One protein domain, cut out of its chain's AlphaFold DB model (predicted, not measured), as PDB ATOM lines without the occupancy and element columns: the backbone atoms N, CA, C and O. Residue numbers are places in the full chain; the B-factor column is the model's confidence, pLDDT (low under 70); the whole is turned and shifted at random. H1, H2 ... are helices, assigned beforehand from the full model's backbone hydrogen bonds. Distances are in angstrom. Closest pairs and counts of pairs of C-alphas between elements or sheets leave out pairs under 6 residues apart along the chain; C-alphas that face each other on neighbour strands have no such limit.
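What this domain is: This is residues 41 to 138 of the 280 residues of the protein "DUF2400 family protein" of Thermoprotei archaeon (UniProt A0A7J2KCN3). Four short helices stand round a core of loop, with H2 and H4 touching at about right angles and H1 and H3 each set apart. The link from H1 to H2 swings out to Phe 66 at one end and returns through the middle, while residues 127 to 138 make a tail at the other end. The 98 printed residues have four named helices, H1 to H4 in chain order, and no named strand: all helix, though named elements hold 43 residues. The whole is compact, radius of gyration of the C-alphas 13.4 A, with elongated spans of 45 by 25 by 24 A.

How they stand to each other: H3, residues 96 to 107, is apart from H1, residues 44 to 54, from H2, residues 78 to 88, and from H4, residues 118 to 126. H2 and H4 touch, about perpendicular at 79 degrees; their closest C-alphas, of Gly 79 and Thr 125, are 5.7 A apart. H1 touches no helix. Every O i to N i+4 pair is within hydrogen-bond range in H1, H2 and H3, but 3 of 5 in H4.

Where its parts are: H3 measures 16.4 A from C-alpha 96 at (-46.078, -23.112, 14.340), H1 and H2 15.2 A each, and H4 12.0 A to C-alpha 126 at (-48.491, -22.827, -8.187).

The domain as a whole: The farthest C-alphas, of Phe 66 and Glu 135, are 45.3 A apart. The printed part has no cut; the H1 to H2 link is long. No printed residue is under 70 in pLDDT.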
ATOM      1  N   SER A  41     -51.529 -22.143  14.595       88.69
ATOM      2  CA  SER A  41     -51.384 -21.972  13.141       88.69
ATOM      3  C   SER A  41     -49.927 -21.750  12.722       88.69
ATOM      4  O   SER A  41     -49.080 -21.428  13.547       88.69
ATOM      5  N   SER A  42     -49.617 -21.889  11.434       90.88
ATOM      6  CA  SER A  42     -48.269 -21.611  10.925       90.88
ATOM      7  C   SER A  42     -47.919 -20.121  10.843       90.88
ATOM      8  O   SER A  42     -46.807 -19.800  10.452       90.88
ATOM      9  N   PHE A  43     -48.840 -19.200  11.147       91.38
ATOM     10  CA  PHE A  43     -48.595 -17.757  11.009       91.38
ATOM     11  C   PHE A  43     -48.072 -17.348   9.614       91.38
ATOM     12  O   PHE A  43     -47.362 -16.352   9.480       91.38
ATOM     13  N   LYS A  44     -48.449 -18.094   8.557       91.81
ATOM     14  CA  LYS A  44     -47.928 -17.938   7.184       91.81
ATOM     15  C   LYS A  44     -47.918 -16.485   6.713       91.81
ATOM     16  O   LYS A  44     -46.911 -16.028   6.195       91.81
ATOM     17  N   ARG A  45     -49.044 -15.773   6.863       90.44
ATOM     18  CA  ARG A  45     -49.193 -14.393   6.369       90.44
ATOM     19  C   ARG A  45     -48.193 -13.443   7.024       90.44
ATOM     20  O   ARG A  45     -47.560 -12.674   6.317       90.44
ATOM     21  N   LEU A  46     -48.019 -13.551   8.341       89.38
ATOM     22  CA  LEU A  46     -47.052 -12.744   9.078       89.38
ATOM     23  C   LEU A  46     -45.616 -13.091   8.671       89.38
ATOM     24  O   LEU A  46     -44.838 -12.193   8.378       89.38
ATOM     25  N   CYS A  47     -45.285 -14.382   8.581       93.31
ATOM     26  CA  CYS A  47     -43.961 -14.817   8.133       93.31
ATOM     27  C   CYS A  47     -43.660 -14.326   6.706       93.31
ATOM     28  O   CYS A  47     -42.558 -13.866   6.438       93.31
ATOM     29  N   LEU A  48     -44.643 -14.383   5.799       94.62
ATOM     30  CA  LEU A  48     -44.496 -13.919   4.417       94.62
ATOM     31  C   LEU A  48     -44.315 -12.402   4.340       94.62
ATOM     32  O   LEU A  48     -43.448 -11.936   3.612       94.62
ATOM     33  N   PHE A  49     -45.101 -11.648   5.112       93.50
ATOM     34  CA  PHE A  49     -44.954 -10.199   5.217       93.50
ATOM     35  C   PHE A  49     -43.555  -9.820   5.716       93.50
ATOM     36  O   PHE A  49     -42.868  -9.037   5.068       93.50
ATOM     37  N   LEU A  50     -43.099 -10.427   6.818       94.00
ATOM     38  CA  LEU A  50     -41.758 -10.181   7.349       94.00
ATOM     39  C   LEU A  50     -40.681 -10.562   6.330       94.00
ATOM     40  O   LEU A  50     -39.750  -9.788   6.130       94.00
ATOM     41  N   ARG A  51     -40.837 -11.688   5.619       95.50
ATOM     42  CA  ARG A  51     -39.936 -12.066   4.521       95.50
ATOM     43  C   ARG A  51     -39.851 -10.965   3.466       95.50
ATOM     44  O   ARG A  51     -38.748 -10.543   3.144       95.50
ATOM     45  N   TRP A  52     -40.986 -10.471   2.971       97.00
ATOM     46  CA  TRP A  52     -41.031  -9.421   1.946       97.00
ATOM     47  C   TRP A  52     -40.366  -8.126   2.394       97.00
ATOM     48  O   TRP A  52     -39.671  -7.490   1.609       97.00
ATOM     49  N   ILE A  53     -40.582  -7.726   3.642       97.31
ATOM     50  CA  ILE A  53     -40.127  -6.429   4.133       97.31
ATOM     51  C   ILE A  53     -38.670  -6.472   4.613       97.31
ATOM     52  O   ILE A  53     -37.969  -5.479   4.464       97.31
ATOM     53  N   VAL A  54     -38.183  -7.597   5.141       96.44
ATOM     54  CA  VAL A  54     -36.826  -7.713   5.711       96.44
ATOM     55  C   VAL A  54     -35.803  -8.238   4.696       96.44
ATOM     56  O   VAL A  54     -34.660  -7.777   4.657       96.44
ATOM     57  N   ARG A  55     -36.176  -9.212   3.857       96.88
ATOM     58  CA  ARG A  55     -35.232  -9.891   2.958       96.88
ATOM     59  C   ARG A  55     -34.874  -8.998   1.765       96.88
ATOM     60  O   ARG A  55     -35.742  -8.461   1.092       96.88
ATOM     61  N   ARG A  56     -33.574  -8.850   1.489       94.19
ATOM     62  CA  ARG A  56     -33.017  -7.855   0.541       94.19
ATOM     63  C   ARG A  56     -32.703  -8.429  -0.844       94.19
ATOM     64  O   ARG A  56     -31.688  -8.095  -1.449       94.19
ATOM     65  N   ARG A  57     -33.504  -9.383  -1.311       92.62
ATOM     66  CA  ARG A  57     -33.280 -10.085  -2.581       92.62
ATOM     67  C   ARG A  57     -34.605 -10.309  -3.276       92.62
ATOM     68  O   ARG A  57     -35.594 -10.576  -2.605       92.62
ATOM     69  N   TYR A  58     -34.592 -10.304  -4.608       91.94
ATOM     70  CA  TYR A  58     -35.762 -10.672  -5.403       91.94
ATOM     71  C   TYR A  58     -36.379 -11.998  -4.896       91.94
ATOM     72  O   TYR A  58     -35.636 -12.953  -4.624       91.94
ATOM     73  N   PRO A  59     -37.715 -12.088  -4.753       93.25
ATOM     74  CA  PRO A  59     -38.743 -11.096  -5.109       93.25
ATOM     75  C   PRO A  59     -39.151 -10.150  -3.957       93.25
ATOM     76  O   PRO A  59     -40.225  -9.558  -4.005       93.25
ATOM     77  N   ASP A  60     -38.354 -10.066  -2.894       97.00
ATOM     78  CA  ASP A  60     -38.670  -9.329  -1.668       97.00
ATOM     79  C   ASP A  60     -38.207  -7.856  -1.749       97.00
ATOM     80  O   ASP A  60     -37.279  -7.524  -2.488       97.00
ATOM     81  N   LEU A  61     -38.869  -6.969  -0.996       97.38
ATOM     82  CA  LEU A  61     -38.682  -5.511  -1.041       97.38
ATOM     83  C   LEU A  61     -37.489  -5.023  -0.204       97.38
ATOM     84  O   LEU A  61     -36.858  -4.032  -0.562       97.38
ATOM     85  N   GLY A  62     -37.190  -5.683   0.920       96.31
ATOM     86  CA  GLY A  62     -36.019  -5.371   1.753       96.31
ATOM     87  C   GLY A  62     -36.008  -3.973   2.390       96.31
ATOM     88  O   GLY A  62     -34.934  -3.394   2.572       96.31
ATOM     89  N   LEU A  63     -37.182  -3.419   2.711       97.25
ATOM     90  CA  LEU A  63     -37.343  -2.084   3.299       97.25
ATOM     91  C   LEU A  63     -36.807  -1.982   4.738       97.25
ATOM     92  O   LEU A  63     -36.277  -0.942   5.123       97.25
ATOM     93  N   TRP A  64     -36.934  -3.035   5.550       96.19
ATOM     94  CA  TRP A  64     -36.465  -3.033   6.937       96.19
ATOM     95  C   TRP A  64     -35.039  -3.557   7.043       96.19
ATOM     96  O   TRP A  64     -34.714  -4.651   6.581       96.19
ATOM     97  N   ARG A  65     -34.176  -2.767   7.692       93.06
ATOM     98  CA  ARG A  65     -32.748  -3.079   7.852       93.06
ATOM     99  C   ARG A  65     -32.338  -3.464   9.271       93.06
ATOM    100  O   ARG A  65     -31.212  -3.908   9.449       93.06
ATOM    101  N   PHE A  66     -33.240  -3.305  10.234       93.94
ATOM    102  CA  PHE A  66     -32.997  -3.545  11.658       93.94
ATOM    103  C   PHE A  66     -33.277  -4.992  12.105       93.94
ATOM    104  O   PHE A  66     -33.024  -5.318  13.255       93.94
ATOM    105  N   ILE A  67     -33.795  -5.846  11.215       93.56
ATOM    106  CA  ILE A  67     -33.958  -7.292  11.435       93.56
ATOM    107  C   ILE A  67     -33.041  -8.011  10.447       93.56
ATOM    108  O   ILE A  67     -32.988  -7.631   9.271       93.56
ATOM    109  N   ASP A  68     -32.331  -9.041  10.901       94.12
ATOM    110  CA  ASP A  68     -31.502  -9.863  10.022       94.12
ATOM    111  C   ASP A  68     -32.341 -10.971   9.343       94.12
ATOM    112  O   ASP A  68     -33.169 -11.610  10.000       94.12
ATOM    113  N   PRO A  69     -32.157 -11.250   8.035       95.19
ATOM    114  CA  PRO A  69     -32.876 -12.332   7.360       95.19
ATOM    115  C   PRO A  69     -32.714 -13.720   8.009       95.19
ATOM    116  O   PRO A  69     -33.604 -14.561   7.846       95.19
ATOM    117  N   SER A  70     -31.627 -13.966   8.751       95.69
ATOM    118  CA  SER A  70     -31.382 -15.208   9.505       95.69
ATOM    119  C   SER A  70     -32.364 -15.440  10.660       95.69
ATOM    120  O   SER A  70     -32.573 -16.585  11.079       95.69
ATOM    121  N   GLU A  71     -33.022 -14.384  11.140       93.94
ATOM    122  CA  GLU A  71     -34.002 -14.439  12.230       93.94
ATOM    123  C   GLU A  71     -35.421 -14.751  11.740       93.94
ATOM    124  O   GLU A  71     -36.334 -15.008  12.532       93.94
ATOM    125  N   LEU A  72     -35.629 -14.735  10.423       94.81
ATOM    126  CA  LEU A  72     -36.936 -14.949   9.830       94.81
ATOM    127  C   LEU A  72     -37.352 -16.424   9.880       94.81
ATOM    128  O   LEU A  72     -36.551 -17.349   9.744       94.81
ATOM    129  N   TYR A  73     -38.662 -16.634   9.991       95.31
ATOM    130  CA  TYR A  73     -39.285 -17.953   9.958       95.31
ATOM    131  C   TYR A  73     -39.930 -18.238   8.606       95.31
ATOM    132  O   TYR A  73     -40.470 -17.339   7.956       95.31
ATOM    133  N   ILE A  74     -39.922 -19.507   8.187       96.06
ATOM    134  CA  ILE A  74     -40.480 -19.881   6.886       96.06
ATOM    135  C   ILE A  74     -42.003 -19.625   6.800       96.06
ATOM    136  O   ILE A  74     -42.757 -20.080   7.667       96.06
ATOM    137  N   PRO A  75     -42.499 -19.008   5.707       95.88
ATOM    138  CA  PRO A  75     -43.927 -18.934   5.384       95.88
ATOM    139  C   PRO A  75     -44.557 -20.298   5.032       95.88
ATOM    140  O   PRO A  75     -44.893 -20.582   3.884       95.88
ATOM    141  N   LEU A  76     -44.758 -21.172   6.022       97.00
ATOM    142  CA  LEU A  76     -45.254 -22.532   5.786       97.00
ATOM    143  C   LEU A  76     -46.745 -22.568   5.419       97.00
ATOM    144  O   LEU A  76     -47.616 -22.236   6.233       97.00
ATOM    145  N   ASP A  77     -47.043 -23.080   4.227       95.81
ATOM    146  CA  ASP A  77     -48.398 -23.374   3.763       95.81
ATOM    147  C   ASP A  77     -48.606 -24.850   3.397       95.81
ATOM    148  O   ASP A  77     -47.698 -25.673   3.514       95.81
ATOM    149  N   ILE A  78     -49.829 -25.202   2.983       96.75
ATOM    150  CA  ILE A  78     -50.203 -26.584   2.641       96.75
ATOM    151  C   ILE A  78     -49.400 -27.106   1.436       96.75
ATOM    152  O   ILE A  78     -49.099 -28.297   1.369       96.75
ATOM    153  N   GLY A  79     -49.049 -26.241   0.479       97.38
ATOM    154  CA  GLY A  79     -48.255 -26.601  -0.696       97.38
ATOM    155  C   GLY A  79     -46.819 -26.952  -0.330       97.38
ATOM    156  O   GLY A  79     -46.351 -28.048  -0.640       97.38
ATOM    157  N   ILE A  80     -46.154 -26.062   0.407       97.44
ATOM    158  CA  ILE A  80     -44.787 -26.266   0.899       97.44
ATOM    159  C   ILE A  80     -44.739 -27.477   1.839       97.44
ATOM    160  O   ILE A  80     -43.890 -28.353   1.665       97.44
ATOM    161  N   ALA A  81     -45.689 -27.588   2.775       97.69
ATOM    162  CA  ALA A  81     -45.798 -28.736   3.671       97.69
ATOM    163  C   ALA A  81     -45.925 -30.054   2.891       97.69
ATOM    164  O   ALA A  81     -45.231 -31.022   3.204       97.69
ATOM    165  N   ARG A  82     -46.748 -30.086   1.835       97.44
ATOM    166  CA  ARG A  82     -46.911 -31.260   0.967       97.44
ATOM    167  C   ARG A  82     -45.626 -31.614   0.226       97.44
ATOM    168  O   ARG A  82     -45.267 -32.790   0.190       97.44
ATOM    169  N   ILE A  83     -44.936 -30.630  -0.355       97.19
ATOM    170  CA  ILE A  83     -43.676 -30.863  -1.074       97.19
ATOM    171  C   ILE A  83     -42.635 -31.452  -0.127       97.19
ATOM    172  O   ILE A  83     -42.106 -32.527  -0.407       97.19
ATOM    173  N   ILE A  84     -42.404 -30.810   1.021       96.31
ATOM    174  CA  ILE A  84     -41.418 -31.280   2.000       96.31
ATOM    175  C   ILE A  84     -41.800 -32.671   2.509       96.31
ATOM    176  O   ILE A  84     -40.936 -33.546   2.574       96.31
ATOM    177  N   SER A  85     -43.084 -32.916   2.788       96.25
ATOM    178  CA  SER A  85     -43.549 -34.235   3.230       96.25
ATOM    179  C   SER A  85     -43.252 -35.327   2.210       96.25
ATOM    180  O   SER A  85     -42.753 -36.391   2.563       96.25
ATOM    181  N   ARG A  86     -43.505 -35.068   0.924       95.50
ATOM    182  CA  ARG A  86     -43.245 -36.035  -0.153       95.50
ATOM    183  C   ARG A  86     -41.754 -36.225  -0.428       95.50
ATOM    184  O   ARG A  86     -41.328 -37.341  -0.718       95.50
ATOM    185  N   MET A  87     -40.959 -35.164  -0.318       94.69
ATOM    186  CA  MET A  87     -39.514 -35.242  -0.528       94.69
ATOM    187  C   MET A  87     -38.806 -36.001   0.587       94.69
ATOM    188  O   MET A  87     -37.950 -36.831   0.306       94.69
ATOM    189  N   THR A  88     -39.176 -35.736   1.839       92.06
ATOM    190  CA  THR A  88     -38.467 -36.245   3.023       92.06
ATOM    191  C   THR A  88     -39.122 -37.486   3.629       92.06
ATOM    192  O   THR A  88     -38.455 -38.263   4.310       92.06
ATOM    193  N   GLY A  89     -40.411 -37.712   3.374       91.81
ATOM    194  CA  GLY A  89     -41.227 -38.702   4.082       91.81
ATOM    195  C   GLY A  89     -41.730 -38.223   5.451       91.81
ATOM    196  O   GLY A  89     -42.410 -38.977   6.137       91.81
ATOM    197  N   MET A  90     -41.422 -36.989   5.862       93.00
ATOM    198  CA  MET A  90     -41.884 -36.431   7.135       93.00
ATOM    199  C   MET A  90     -43.365 -36.038   7.041       93.00
ATOM    200  O   MET A  90     -43.766 -35.391   6.084       93.00
ATOM    201  N   GLY A  91     -44.184 -36.357   8.044       93.19
ATOM    202  CA  GLY A  91     -45.580 -35.903   8.109       93.19
ATOM    203  C   GLY A  91     -45.697 -34.416   8.468       93.19
ATOM    204  O   GLY A  91     -46.025 -34.077   9.604       93.19
ATOM    205  N   ILE A  92     -45.401 -33.514   7.528       95.81
ATOM    206  CA  ILE A  92     -45.460 -32.067   7.758       95.81
ATOM    207  C   ILE A  92     -46.871 -31.548   7.494       95.81
ATOM    208  O   ILE A  92     -47.452 -31.739   6.427       95.81
ATOM    209  N   ARG A  93     -47.386 -30.787   8.458       96.06
ATOM    210  CA  ARG A  93     -48.610 -29.991   8.329       96.06
ATOM    211  C   ARG A  93     -48.345 -28.535   8.711       96.06
ATOM    212  O   ARG A  93     -47.453 -28.299   9.527       96.06
ATOM    213  N   PRO A  94     -49.108 -27.561   8.193       96.19
ATOM    214  CA  PRO A  94     -48.973 -26.174   8.624       96.19
ATOM    215  C   PRO A  94     -49.288 -26.019  10.119       96.19
ATOM    216  O   PRO A  94     -50.434 -26.119  10.547       96.19
ATOM    217  N   SER A  95     -48.254 -25.782  10.921       95.06
ATOM    218  CA  SER A  95     -48.344 -25.463  12.348       95.06
ATOM    219  C   SER A  95     -47.121 -24.655  12.761       95.06
ATOM    220  O   SER A  95     -46.068 -24.770  12.132       95.06
ATOM    221  N   TRP A  96     -47.225 -23.876  13.837       92.81
ATOM    222  CA  TRP A  96     -46.078 -23.112  14.340       92.81
ATOM    223  C   TRP A  96     -44.891 -24.010  14.717       92.81
ATOM    224  O   TRP A  96     -43.746 -23.698  14.407       92.81
ATOM    225  N   SER A  97     -45.162 -25.178  15.307       94.19
ATOM    226  CA  SER A  97     -44.119 -26.160  15.627       94.19
ATOM    227  C   SER A  97     -43.355 -26.636  14.387       94.19
ATOM    228  O   SER A  97     -42.132 -26.744  14.424       94.19
ATOM    229  N   ASN A  98     -44.054 -26.870  13.272       97.06
ATOM    230  CA  ASN A  98     -43.412 -27.247  12.016       97.06
ATOM    231  C   ASN A  98     -42.714 -26.060  11.344       97.06
ATOM    232  O   ASN A  98     -41.703 -26.276  10.690       97.06
ATOM    233  N   VAL A  99     -43.188 -24.824  11.523       96.50
ATOM    234  CA  VAL A  99     -42.469 -23.624  11.057       96.50
ATOM    235  C   VAL A  99     -41.104 -23.522  11.727       96.50
ATOM    236  O   VAL A  99     -40.106 -23.403  11.022       96.50
ATOM    237  N   ILE A 100     -41.042 -23.641  13.058       95.25
ATOM    238  CA  ILE A 100     -39.768 -23.640  13.795       95.25
ATOM    239  C   ILE A 100     -38.889 -24.790  13.299       95.25
ATOM    240  O   ILE A 100     -37.769 -24.562  12.855       95.25
ATOM    241  N   LYS A 101     -39.428 -26.017  13.288       96.62
ATOM    242  CA  LYS A 101     -38.687 -27.214  12.869       96.62
ATOM    243  C   LYS A 101     -38.089 -27.075  11.467       96.62
ATOM    244  O   LYS A 101     -36.930 -27.420  11.262       96.62
ATOM    245  N   LEU A 102     -38.872 -26.600  10.502       97.25
ATOM    246  CA  LEU A 102     -38.405 -26.422   9.129       97.25
ATOM    247  C   LEU A 102     -37.429 -25.257   8.992       97.25
ATOM    248  O   LEU A 102     -36.483 -25.372   8.225       97.25
ATOM    249  N   THR A 103     -37.626 -24.170   9.740       97.25
ATOM    250  CA  THR A 103     -36.680 -23.044   9.761       97.25
ATOM    251  C   THR A 103     -35.311 -23.517  10.245       97.25
ATOM    252  O   THR A 103     -34.316 -23.246   9.585       97.25
ATOM    253  N   GLU A 104     -35.254 -24.319  11.311       96.81
ATOM    254  CA  GLU A 104     -33.997 -24.899  11.802       96.81
ATOM    255  C   GLU A 104     -33.362 -25.876  10.802       96.81
ATOM    256  O   GLU A 104     -32.145 -25.902  10.642       96.81
ATOM    257  N   ILE A 105     -34.167 -26.647  10.064       95.88
ATOM    258  CA  ILE A 105     -33.653 -27.477   8.963       95.88
ATOM    259  C   ILE A 105     -33.053 -26.599   7.857       95.88
ATOM    260  O   ILE A 105     -31.970 -26.902   7.364       95.88
ATOM    261  N   PHE A 106     -33.717 -25.509   7.471       96.81
ATOM    262  CA  PHE A 106     -33.220 -24.625   6.417       96.81
ATOM    263  C   PHE A 106     -32.021 -23.781   6.843       96.81
ATOM    264  O   PHE A 106     -31.152 -23.540   6.008       96.81
ATOM    265  N   LYS A 107     -31.890 -23.434   8.128       97.31
ATOM    266  CA  LYS A 107     -30.670 -22.817   8.674       97.31
ATOM    267  C   LYS A 107     -29.443 -23.713   8.523       97.31
ATOM    268  O   LYS A 107     -28.350 -23.202   8.319       97.31
ATOM    269  N   LYS A 108     -29.609 -25.039   8.556       97.31
ATOM    270  CA  LYS A 108     -28.504 -25.973   8.267       97.31
ATOM    271  C   LYS A 108     -28.056 -25.931   6.803       97.31
ATOM    272  O   LYS A 108     -26.940 -26.346   6.517       97.31
ATOM    273  N   LEU A 109     -28.910 -25.472   5.884       95.81
ATOM    274  CA  LEU A 109     -28.574 -25.327   4.463       95.81
ATOM    275  C   LEU A 109     -28.021 -23.934   4.142       95.81
ATOM    276  O   LEU A 109     -27.068 -23.812   3.379       95.81
ATOM    277  N   ASP A 110     -28.627 -22.888   4.700       97.06
ATOM    278  CA  ASP A 110     -28.103 -21.525   4.654       97.06
ATOM    279  C   ASP A 110     -28.510 -20.774   5.931       97.06
ATOM    280  O   ASP A 110     -29.660 -20.337   6.043       97.06
ATOM    281  N   PRO A 111     -27.588 -20.600   6.894       96.88
ATOM    282  CA  PRO A 111     -27.907 -19.938   8.155       96.88
ATOM    283  C   PRO A 111     -28.204 -18.445   7.978       96.88
ATOM    284  O   PRO A 111     -28.880 -17.869   8.823       96.88
ATOM    285  N   ARG A 112     -27.747 -17.817   6.886       96.75
ATOM    286  CA  ARG A 112     -27.922 -16.374   6.644       96.75
ATOM    287  C   ARG A 112     -29.274 -16.033   6.023       96.75
ATOM    288  O   ARG A 112     -29.706 -14.890   6.086       96.75
ATOM    289  N   ASP A 113     -29.916 -16.996   5.365       96.06
ATOM    290  CA  ASP A 113     -31.178 -16.780   4.652       96.06
ATOM    291  C   ASP A 113     -32.026 -18.069   4.637       96.06
ATOM    292  O   ASP A 113     -32.244 -18.671   3.579       96.06
ATOM    293  N   PRO A 114     -32.514 -18.531   5.806       95.94
ATOM    294  CA  PRO A 114     -33.257 -19.787   5.925       95.94
ATOM    295  C   PRO A 114     -34.661 -19.719   5.313       95.94
ATOM    296  O   PRO A 114     -35.307 -20.751   5.121       95.94
ATOM    297  N   THR A 115     -35.164 -18.523   4.997       95.94
ATOM    298  CA  THR A 115     -36.517 -18.351   4.447       95.94
ATOM    299  C   THR A 115     -36.565 -18.357   2.929       95.94
ATOM    300  O   THR A 115     -37.631 -18.622   2.383       95.94
ATOM    301  N   LYS A 116     -35.432 -18.201   2.227       95.38
ATOM    302  CA  LYS A 116     -35.381 -18.165   0.752       95.38
ATOM    303  C   LYS A 116     -36.026 -19.347   0.037       95.38
ATOM    304  O   LYS A 116     -36.380 -19.229  -1.132       95.38
ATOM    305  N   TYR A 117     -36.122 -20.495   0.703       94.81
ATOM    306  CA  TYR A 117     -36.574 -21.746   0.102       94.81
ATOM    307  C   TYR A 117     -38.087 -21.797  -0.119       94.81
ATOM    308  O   TYR A 117     -38.551 -22.563  -0.963       94.81
ATOM    309  N   ASP A 118     -38.875 -20.988   0.591       95.25
ATOM    310  CA  ASP A 118     -40.331 -21.018   0.460       95.25
ATOM    311  C   ASP A 118     -40.784 -20.565  -0.935       95.25
ATOM    312  O   ASP A 118     -41.673 -21.186  -1.521       95.25
ATOM    313  N   PHE A 119     -40.113 -19.556  -1.505       94.88
ATOM    314  CA  PHE A 119     -40.403 -19.054  -2.843       94.88
ATOM    315  C   PHE A 119     -40.290 -20.153  -3.916       94.88
ATOM    316  O   PHE A 119     -41.336 -20.503  -4.466       94.88
ATOM    317  N   PRO A 120     -39.125 -20.781  -4.188       93.50
ATOM    318  CA  PRO A 120     -39.017 -21.820  -5.217       93.50
ATOM    319  C   PRO A 120     -39.903 -23.043  -4.929       93.50
ATOM    320  O   PRO A 120     -40.501 -23.600  -5.851       93.50
ATOM    321  N   LEU A 121     -40.074 -23.440  -3.660       95.69
ATOM    322  CA  LEU A 121     -40.979 -24.542  -3.307       95.69
ATOM    323  C   LEU A 121     -42.441 -24.198  -3.627       95.69
ATOM    324  O   LEU A 121     -43.175 -25.032  -4.161       95.69
ATOM    325  N   SER A 122     -42.877 -22.964  -3.366       95.62
ATOM    326  CA  SER A 122     -44.234 -22.525  -3.698       95.62
ATOM    327  C   SER A 122     -44.501 -22.570  -5.208       95.62
ATOM    328  O   SER A 122     -45.594 -22.968  -5.617       95.62
ATOM    329  N   ARG A 123     -43.492 -22.268  -6.046       95.06
ATOM    330  CA  ARG A 123     -43.612 -22.286  -7.514       95.06
ATOM    331  C   ARG A 123     -43.991 -23.664  -8.037       95.06
ATOM    332  O   ARG A 123     -44.910 -23.761  -8.840       95.06
ATOM    333  N   ILE A 124     -43.423 -24.740  -7.493       95.50
ATOM    334  CA  ILE A 124     -43.786 -26.126  -7.858       95.50
ATOM    335  C   ILE A 124     -45.281 -26.410  -7.616       95.50
ATOM    336  O   ILE A 124     -45.917 -27.145  -8.376       95.50
ATOM    337  N   THR A 125     -45.865 -25.833  -6.560       94.75
ATOM    338  CA  THR A 125     -47.303 -25.970  -6.284       94.75
ATOM    339  C   THR A 125     -48.143 -25.080  -7.199       94.75
ATOM    340  O   THR A 125     -49.125 -25.559  -7.762       94.75
ATOM    341  N   ILE A 126     -47.763 -23.810  -7.365       95.12
ATOM    342  CA  ILE A 126     -48.491 -22.827  -8.187       95.12
ATOM    343  C   ILE A 126     -48.509 -23.248  -9.659       95.12
ATOM    344  O   ILE A 126     -49.531 -23.143 -10.329       95.12
ATOM    345  N   LEU A 127     -47.400 -23.806 -10.136       95.44
ATOM    346  CA  LEU A 127     -47.263 -24.371 -11.473       95.44
ATOM    347  C   LEU A 127     -47.937 -25.740 -11.599       95.44
ATOM    348  O   LEU A 127     -47.761 -26.408 -12.608       95.44
ATOM    349  N   GLY A 128     -48.698 -26.204 -10.606       94.56
ATOM    350  CA  GLY A 128     -49.484 -27.432 -10.703       94.56
ATOM    351  C   GLY A 128     -48.651 -28.694 -10.947       94.56
ATOM    352  O   GLY A 128     -49.141 -29.605 -11.609       94.56
ATOM    353  N   ILE A 129     -47.405 -28.741 -10.461       95.38
ATOM    354  CA  ILE A 129     -46.533 -29.919 -10.576       95.38
ATOM    355  C   ILE A 129     -46.839 -30.892  -9.431       95.38
ATOM    356  O   ILE A 129     -47.211 -32.040  -9.658       95.38
ATOM    357  N   CYS A 130     -46.700 -30.438  -8.180       96.38
ATOM    358  CA  CYS A 130     -46.932 -31.256  -6.985       96.38
ATOM    359  C   CYS A 130     -48.351 -31.019  -6.448       96.38
ATOM    360  O   CYS A 130     -48.564 -30.214  -5.530       96.38
ATOM    361  N   LYS A 131     -49.337 -31.699  -7.040       96.00
ATOM    362  CA  LYS A 131     -50.768 -31.494  -6.760       96.00
ATOM    363  C   LYS A 131     -51.208 -32.134  -5.441       96.00
ATOM    364  O   LYS A 131     -50.516 -32.994  -4.893       96.00
ATOM    365  N   SER A 132     -52.339 -31.673  -4.900       95.06
ATOM    366  CA  SER A 132     -52.932 -32.197  -3.659       95.06
ATOM    367  C   SER A 132     -53.220 -33.690  -3.780       95.06
ATOM    368  O   SER A 132     -52.685 -34.471  -2.993       95.06
ATOM    369  N   LYS A 133     -53.945 -34.082  -4.831       95.38
ATOM    370  CA  LYS A 133     -54.069 -35.474  -5.262       95.38
ATOM    371  C   LYS A 133     -52.728 -35.947  -5.811       95.38
ATOM    372  O   LYS A 133     -52.126 -35.302  -6.675       95.38
ATOM    373  N   TYR A 134     -52.203 -37.013  -5.224       92.94
ATOM    374  CA  TYR A 134     -50.850 -37.478  -5.506       92.94
ATOM    375  C   TYR A 134     -50.735 -37.960  -6.948       92.94
ATOM    376  O   TYR A 134     -49.836 -37.526  -7.666       92.94
ATOM    377  N   GLU A 135     -51.720 -38.734  -7.382       93.50
ATOM    378  CA  GLU A 135     -51.850 -39.390  -8.677       93.50
ATOM    379  C   GLU A 135     -51.920 -38.375  -9.817       93.50
ATOM    380  O   GLU A 135     -51.507 -38.679 -10.926       93.50
ATOM    381  N   GLU A 136     -52.379 -37.151  -9.566       93.75
ATOM    382  CA  GLU A 136     -52.467 -36.090 -10.574       93.75
ATOM    383  C   GLU A 136     -51.167 -35.269 -10.708       93.75
ATOM    384  O   GLU A 136     -51.107 -34.341 -11.519       93.75
ATOM    385  N   SER A 137     -50.136 -35.567  -9.908       95.06
ATOM    386  CA  SER A 137     -48.875 -34.815  -9.907       95.06
ATOM    387  C   SER A 137     -48.029 -35.097 -11.153       95.06
ATOM    388  O   SER A 137     -47.832 -36.247 -11.550       95.06
ATOM    389  N   ASP A 138     -47.436 -34.048 -11.720       93.38
ATOM    390  CA  ASP A 138     -46.572 -34.122 -12.902       93.38
ATOM    391  C   ASP A 138     -45.102 -34.318 -12.493       93.38
ATOM    392  O   ASP A 138     -44.227 -33.493 -12.754       93.38
TER     393      ASP A 138